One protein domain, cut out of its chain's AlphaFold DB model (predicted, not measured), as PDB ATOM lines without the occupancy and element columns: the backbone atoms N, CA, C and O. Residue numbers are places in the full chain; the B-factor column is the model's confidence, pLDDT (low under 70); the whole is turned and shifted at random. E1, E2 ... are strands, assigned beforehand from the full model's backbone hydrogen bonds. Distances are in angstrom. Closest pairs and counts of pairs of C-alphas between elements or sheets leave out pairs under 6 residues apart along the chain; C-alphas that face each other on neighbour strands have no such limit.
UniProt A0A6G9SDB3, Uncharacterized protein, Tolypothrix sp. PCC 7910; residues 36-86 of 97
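Overview. This is residues 36 to 86 of the 97 residues of an uncharacterized protein of Tolypothrix sp. PCC 7910 (UniProt A0A6G9SDB3). This is a strung-out string of small parts with no common core: the two-stranded hairpin of E2 and E3 lies in the middle, a second hairpin of E4 and E5 lies towards one end, and the short strand E1 lies in a loose curl of chain at the other end. The hairpins are well paired within themselves but apart from each other, and residues 37 to 43 stand free. The printed part has 51 residues, with no named helix and five named strands in the order E1, E2, E3, E4, E5; E2 with E3 and E4 with E5 make two antiparallel sheets. The class is all strand, though named strands hold 22 of the 51 printed residues, under half. The whole is extended, with a radius of gyration of the C-alphas of 17.9 A, and elongated, spanning 49 by 30 by 19 A.

Along the chain. Find C-alpha 51 at (152.678, 192.641, 187.969); from there E2, the longest strand, runs through residues 51 to 56 over 13.9 A. E3, residues 60 to 64, comes back over 12.7 A. Further along, E4 covers residues 72 to 75 over 9.7 A, and E5 covers residues 79 to 82 over 9.6 A, ending at C-alpha 82 at (156.985, 212.217, 173.779). Look before E2 for E1, residues 42 to 44, 6.5 A long, beginning at C-alpha 42 at (148.850, 196.961, 210.459).

Arrangement. Begin with the hairpin of E2 and E3, antiparallel with 154 degrees between their directions. The C-alphas of Ile 54 and Pro 62 face each other at 4.3 A. Look there for N 55 and O 61, 2.9 A apart, and N 63 and O 53, 2.8 A apart, both within hydrogen-bond range. The hairpin of E4 and E5 is antiparallel too, at 147 degrees; the C-alphas of Ile 73 and Pro 81 face each other at 4.6 A. Its N 74 and O 80 are within hydrogen-bond range at 2.8 A, as are N 80 and O 74 at 2.9 A. E3 and E4 are apart, and so are E2 and E5. E1 pairs with no named strand and is apart from E2, E3, E4 and E5.

Size, cuts and confidence. The two C-alphas farthest apart are those of Lys 41 and Glu 75, 49.9 A. The printed part runs from residue 36 to residue 86 with no cut. The links E2 to E3 and E4 to E5 are tight, with 3 residues each; E1 to E2, with 6 residues, and E3 to E4, with 7, are short, and no link is long. The mean pLDDT of the printed part is 89.7, and residue 86 is the one printed residue under 70.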
ATOM      1  N   LEU A  36     149.407 192.666 208.936       89.12
ATOM      2  CA  LEU A  36     150.860 192.554 208.986       89.12
ATOM      3  C   LEU A  36     151.339 192.690 210.439       89.12
ATOM      4  O   LEU A  36     150.994 193.669 211.101       89.12
ATOM      5  N   THR A  37     152.149 191.739 210.920       90.06
ATOM      6  CA  THR A  37     152.590 191.637 212.331       90.06
ATOM      7  C   THR A  37     154.070 191.955 212.576       90.06
ATOM      8  O   THR A  37     154.564 191.762 213.683       90.06
ATOM      9  N   LEU A  38     154.794 192.438 211.560       83.75
ATOM     10  CA  LEU A  38     156.249 192.640 211.629       83.75
ATOM     11  C   LEU A  38     156.679 193.815 212.526       83.75
ATOM     12  O   LEU A  38     157.792 193.807 213.037       83.75
ATOM     13  N   ASP A  39     155.809 194.811 212.712       78.50
ATOM     14  CA  ASP A  39     156.032 195.958 213.603       78.50
ATOM     15  C   ASP A  39     154.666 196.556 213.981       78.50
ATOM     16  O   ASP A  39     154.103 197.389 213.264       78.50
ATOM     17  N   GLY A  40     154.054 196.001 215.028       87.62
ATOM     18  CA  GLY A  40     152.637 196.214 215.345       87.62
ATOM     19  C   GLY A  40     151.688 195.443 214.418       87.62
ATOM     20  O   GLY A  40     152.121 194.685 213.556       87.62
ATOM     21  N   LYS A  41     150.373 195.609 214.624       87.81
ATOM     22  CA  LYS A  41     149.327 195.031 213.765       87.81
ATOM     23  C   LYS A  41     148.839 196.101 212.787       87.81
ATOM     24  O   LYS A  41     148.083 196.981 213.192       87.81
ATOM     25  N   ARG A  42     149.265 196.029 211.524       87.81
ATOM     26  CA  ARG A  42     148.850 196.961 210.459       87.81
ATOM     27  C   ARG A  42     147.904 196.257 209.481       87.81
ATOM     28  O   ARG A  42     148.285 195.191 209.006       87.81
ATOM     29  N   PRO A  43     146.710 196.800 209.189       86.25
ATOM     30  CA  PRO A  43     145.836 196.246 208.157       86.25
ATOM     31  C   PRO A  43     146.533 196.205 206.795       86.25
ATOM     32  O   PRO A  43     147.324 197.094 206.474       86.25
ATOM     33  N   ILE A  44     146.244 195.166 206.019       87.44
ATOM     34  CA  ILE A  44     146.680 194.990 204.638       87.44
ATOM     35  C   ILE A  44     145.450 195.180 203.756       87.44
ATOM     36  O   ILE A  44     144.505 194.388 203.805       87.44
ATOM     37  N   ASP A  45     145.476 196.227 202.941       85.06
ATOM     38  CA  ASP A  45     144.434 196.451 201.951       85.06
ATOM     39  C   ASP A  45     144.666 195.552 200.727       85.06
ATOM     40  O   ASP A  45     145.811 195.390 200.285       85.06
ATOM     41  N   PRO A  46     143.602 194.971 200.147       82.00
ATOM     42  CA  PRO A  46     143.723 194.277 198.877       82.00
ATOM     43  C   PRO A  46     144.170 195.265 197.794       82.00
ATOM     44  O   PRO A  46     143.658 196.381 197.698       82.00
ATOM     45  N   ASN A  47     145.113 194.844 196.953       82.25
ATOM     46  CA  ASN A  47     145.624 195.642 195.844       82.25
ATOM     47  C   ASN A  47     145.277 194.966 194.508       82.25
ATOM     48  O   ASN A  47     145.372 193.747 194.393       82.25
ATOM     49  N   ASN A  48     144.914 195.757 193.498       87.62
ATOM     50  CA  ASN A  48     144.649 195.297 192.129       87.62
ATOM     51  C   ASN A  48     145.810 195.655 191.180       87.62
ATOM     52  O   ASN A  48     145.597 196.103 190.056       87.62
ATOM     53  N   LEU A  49     147.046 195.556 191.670       88.62
ATOM     54  CA  LEU A  49     148.239 195.868 190.892       88.62
ATOM     55  C   LEU A  49     148.625 194.671 190.021       88.62
ATOM     56  O   LEU A  49     149.010 193.625 190.542       88.62
ATOM     57  N   ASP A  50     148.587 194.851 188.703       93.06
ATOM     58  CA  ASP A  50     149.049 193.837 187.761       93.06
ATOM     59  C   ASP A  50     150.574 193.876 187.628       93.06
ATOM     60  O   ASP A  50     151.153 194.836 187.112       93.06
ATOM     61  N   ILE A  51     151.226 192.804 188.068       92.75
ATOM     62  CA  ILE A  51     152.678 192.641 187.969       92.75
ATOM     63  C   ILE A  51     153.012 192.006 186.614       92.75
ATOM     64  O   ILE A  51     152.405 191.010 186.212       92.75
ATOM     65  N   GLU A  52     153.955 192.606 185.893       95.44
ATOM     66  CA  GLU A  52     154.494 192.084 184.635       95.44
ATOM     67  C   GLU A  52     155.665 191.136 184.889       95.44
ATOM     68  O   GLU A  52     155.691 190.019 184.375       95.44
ATOM     69  N   GLU A  53     156.605 191.574 185.724       95.50
ATOM     70  CA  GLU A  53     157.853 190.871 186.004       95.50
ATOM     71  C   GLU A  53     158.312 191.150 187.442       95.50
ATOM     72  O   GLU A  53     157.948 192.164 188.039       95.50
ATOM     73  N   ILE A  54     159.118 190.256 188.018       95.94
ATOM     74  CA  ILE A  54     159.800 190.469 189.299       95.94
ATOM     75  C   ILE A  54     161.301 190.378 189.052       95.94
ATOM     76  O   ILE A  54     161.799 189.347 188.602       95.94
ATOM     77  N   LEU A  55     162.020 191.451 189.373       96.88
ATOM     78  CA  LEU A  55     163.474 191.480 189.292       96.88
ATOM     79  C   LEU A  55     164.084 191.013 190.615       96.88
ATOM     80  O   LEU A  55     163.797 191.579 191.670       96.88
ATOM     81  N   GLU A  56     164.978 190.028 190.547       95.62
ATOM     82  CA  GLU A  56     165.727 189.487 191.694       95.62
ATOM     83  C   GLU A  56     167.020 190.285 191.936       95.62
ATOM     84  O   GLU A  56     168.135 189.759 191.879       95.62
ATOM     85  N   ILE A  57     166.881 191.595 192.157       93.38
ATOM     86  CA  ILE A  57     167.996 192.501 192.455       93.38
ATOM     87  C   ILE A  57     167.795 193.154 193.821       93.38
ATOM     88  O   ILE A  57     166.933 194.016 193.999       93.38
ATOM     89  N   ASP A  58     168.636 192.769 194.788       90.56
ATOM     90  CA  ASP A  58     168.517 193.240 196.176       90.56
ATOM     91  C   ASP A  58     167.111 192.945 196.751       90.56
ATOM     92  O   ASP A  58     166.395 193.825 197.230       90.56
ATOM     93  N   GLY A  59     166.696 191.681 196.617       93.88
ATOM     94  CA  GLY A  59     165.344 191.201 196.915       93.88
ATOM     95  C   GLY A  59     164.445 191.121 195.677       93.88
ATOM     96  O   GLY A  59     164.909 191.248 194.548       93.88
ATOM     97  N   GLN A  60     163.147 190.907 195.911       95.75
ATOM     98  CA  GLN A  60     162.120 190.824 194.869       95.75
ATOM     99  C   GLN A  60     161.540 192.212 194.595       95.75
ATOM    100  O   GLN A  60     160.801 192.759 195.419       95.75
ATOM    101  N   ARG A  61     161.872 192.796 193.439       95.38
ATOM    102  CA  ARG A  61     161.363 194.107 193.008       95.38
ATOM    103  C   ARG A  61     160.331 193.928 191.889       95.38
ATOM    104  O   ARG A  61     160.730 193.618 190.766       95.38
ATOM    105  N   PRO A  62     159.023 194.095 192.162       93.06
ATOM    106  CA  PRO A  62     157.992 193.939 191.141       93.06
ATOM    107  C   PRO A  62     157.990 195.117 190.158       93.06
ATOM    108  O   PRO A  62     158.093 196.277 190.559       93.06
ATOM    109  N   ILE A  63     157.815 194.807 188.877       93.94
ATOM    110  CA  ILE A  63     157.579 195.744 187.778       93.94
ATOM    111  C   ILE A  63     156.099 195.655 187.410       93.94
ATOM    112  O   ILE A  63     155.603 194.591 187.042       93.94
ATOM    113  N   ALA A  64     155.375 196.762 187.563       94.81
ATOM    114  CA  ALA A  64     153.952 196.826 187.249       94.81
ATOM    115  C   ALA A  64     153.724 197.042 185.751       94.81
ATOM    116  O   ALA A  64     154.472 197.784 185.109       94.81
ATOM    117  N   LYS A  65     152.642 196.464 185.224       93.88
ATOM    118  CA  LYS A  65     152.202 196.731 183.852       93.88
ATOM    119  C   LYS A  65     151.837 198.204 183.686       93.88
ATOM    120  O   LYS A  65     151.211 198.807 184.561       93.88
ATOM    121  N   ASN A  66     152.173 198.770 182.532       89.62
ATOM    122  CA  ASN A  66     151.802 200.130 182.158       89.62
ATOM    123  C   ASN A  66     151.326 200.167 180.698       89.62
ATOM    124  O   ASN A  66     151.880 199.489 179.841       89.62
ATOM    125  N   ASN A  67     150.316 200.990 180.416       88.62
ATOM    126  CA  ASN A  67     149.806 201.235 179.064       88.62
ATOM    127  C   ASN A  67     150.477 202.442 178.380       88.62
ATOM    128  O   ASN A  67     150.033 202.878 177.322       88.62
ATOM    129  N   PHE A  68     151.505 203.025 178.997       87.31
ATOM    130  CA  PHE A  68     152.241 204.162 178.457       87.31
ATOM    131  C   PHE A  68     152.967 203.789 177.159       87.31
ATOM    132  O   PHE A  68     153.786 202.873 177.137       87.31
ATOM    133  N   GLN A  69     152.684 204.528 176.086       89.81
ATOM    134  CA  GLN A  69     153.291 204.339 174.770       89.81
ATOM    135  C   GLN A  69     154.089 205.584 174.384       89.81
ATOM    136  O   GLN A  69     153.555 206.694 174.349       89.81
ATOM    137  N   VAL A  70     155.371 205.386 174.084       90.62
ATOM    138  CA  VAL A  70     156.247 206.432 173.548       90.62
ATOM    139  C   VAL A  70     156.076 206.470 172.037       90.62
ATOM    140  O   VAL A  70     156.191 205.437 171.381       90.62
ATOM    141  N   GLN A  71     155.802 207.651 171.493       91.31
ATOM    142  CA  GLN A  71     155.555 207.833 170.059       91.31
ATOM    143  C   GLN A  71     156.735 208.442 169.337       91.31
ATOM    144  O   GLN A  71     157.017 208.084 168.198       91.31
ATOM    145  N   ASP A  72     157.409 209.361 170.014       91.56
ATOM    146  CA  ASP A  72     158.583 210.025 169.488       91.56
ATOM    147  C   ASP A  72     159.572 210.308 170.619       91.56
ATOM    148  O   ASP A  72     159.227 210.254 171.806       91.56
ATOM    149  N   ILE A  73     160.817 210.584 170.253       93.44
ATOM    150  CA  ILE A  73     161.899 210.889 171.184       93.44
ATOM    151  C   ILE A  73     162.532 212.206 170.755       93.44
ATOM    152  O   ILE A  73     163.064 212.339 169.655       93.44
ATOM    153  N   LEU A  74     162.512 213.182 171.659       93.62
ATOM    154  CA  LEU A  74     163.196 214.449 171.462       93.62
ATOM    155  C   LEU A  74     164.633 214.353 171.971       93.62
ATOM    156  O   LEU A  74     164.868 214.265 173.176       93.62
ATOM    157  N   GLU A  75     165.583 214.441 171.044       94.44
ATOM    158  CA  GLU A  75     167.022 214.421 171.319       94.44
ATOM    159  C   GLU A  75     167.550 215.831 171.631       94.44
ATOM    160  O   GLU A  75     168.248 216.457 170.829       94.44
ATOM    161  N   ILE A  76     167.192 216.354 172.808       90.88
ATOM    162  CA  ILE A  76     167.780 217.582 173.361       90.88
ATOM    163  C   ILE A  76     168.286 217.311 174.777       90.88
ATOM    164  O   ILE A  76     167.505 217.084 175.703       90.88
ATOM    165  N   ASP A  77     169.609 217.355 174.948       86.56
ATOM    166  CA  ASP A  77     170.257 217.064 176.234       86.56
ATOM    167  C   ASP A  77     169.796 215.708 176.821       86.56
ATOM    168  O   ASP A  77     169.318 215.609 177.953       86.56
ATOM    169  N   GLY A  78     169.867 214.669 175.980       91.94
ATOM    170  CA  GLY A  78     169.363 213.317 176.238       91.94
ATOM    171  C   GLY A  78     168.086 212.975 175.459       91.94
ATOM    172  O   GLY A  78     167.540 213.805 174.735       91.94
ATOM    173  N   SER A  79     167.605 211.743 175.642       93.94
ATOM    174  CA  SER A  79     166.421 211.196 174.968       93.94
ATOM    175  C   SER A  79     165.161 211.439 175.805       93.94
ATOM    176  O   SER A  79     164.899 210.724 176.777       93.94
ATOM    177  N   ARG A  80     164.372 212.462 175.457       93.19
ATOM    178  CA  ARG A  80     163.109 212.783 176.151       93.19
ATOM    179  C   ARG A  80     161.924 212.127 175.429       93.19
ATOM    180  O   ARG A  80     161.668 212.498 174.284       93.19
ATOM    181  N   PRO A  81     161.179 211.194 176.052       92.00
ATOM    182  CA  PRO A  81     160.036 210.557 175.403       92.00
ATOM    183  C   PRO A  81     158.866 211.536 175.252       92.00
ATOM    184  O   PRO A  81     158.522 212.259 176.190       92.00
ATOM    185  N   ILE A  82     158.234 211.521 174.083       90.44
ATOM    186  CA  ILE A  82     156.985 212.217 173.779       90.44
ATOM    187  C   ILE A  82     155.869 211.171 173.694       90.44
ATOM    188  O   ILE A  82     155.993 210.162 172.995       90.44
ATOM    189  N   SER A  83     154.768 211.421 174.399       89.88
ATOM    190  CA  SER A  83     153.534 210.638 174.321       89.88
ATOM    191  C   SER A  83     152.390 211.498 173.787       89.88
ATOM    192  O   SER A  83     152.400 212.721 173.950       89.88
ATOM    193  N   GLU A  84     151.370 210.865 173.208       84.56
ATOM    194  CA  GLU A  84     150.106 211.541 172.917       84.56
ATOM    195  C   GLU A  84     149.507 212.110 174.208       84.56
ATOM    196  O   GLU A  84     149.453 211.447 175.245       84.56
ATOM    197  N   ASN A  85     149.039 213.352 174.137       73.94
ATOM    198  CA  ASN A  85     148.194 213.943 175.159       73.94
ATOM    199  C   ASN A  85     146.908 214.386 174.465       73.94
ATOM    200  O   ASN A  85     146.960 215.193 173.537       73.94
ATOM    201  N   ALA A  86     145.759 213.861 174.889       65.81
ATOM    202  CA  ALA A  86     144.458 214.288 174.384       65.81
ATOM    203  C   ALA A  86     144.106 215.664 174.972       65.81
ATOM    204  O   ALA A  86     143.239 215.787 175.832       65.81
TER     205      ALA A  86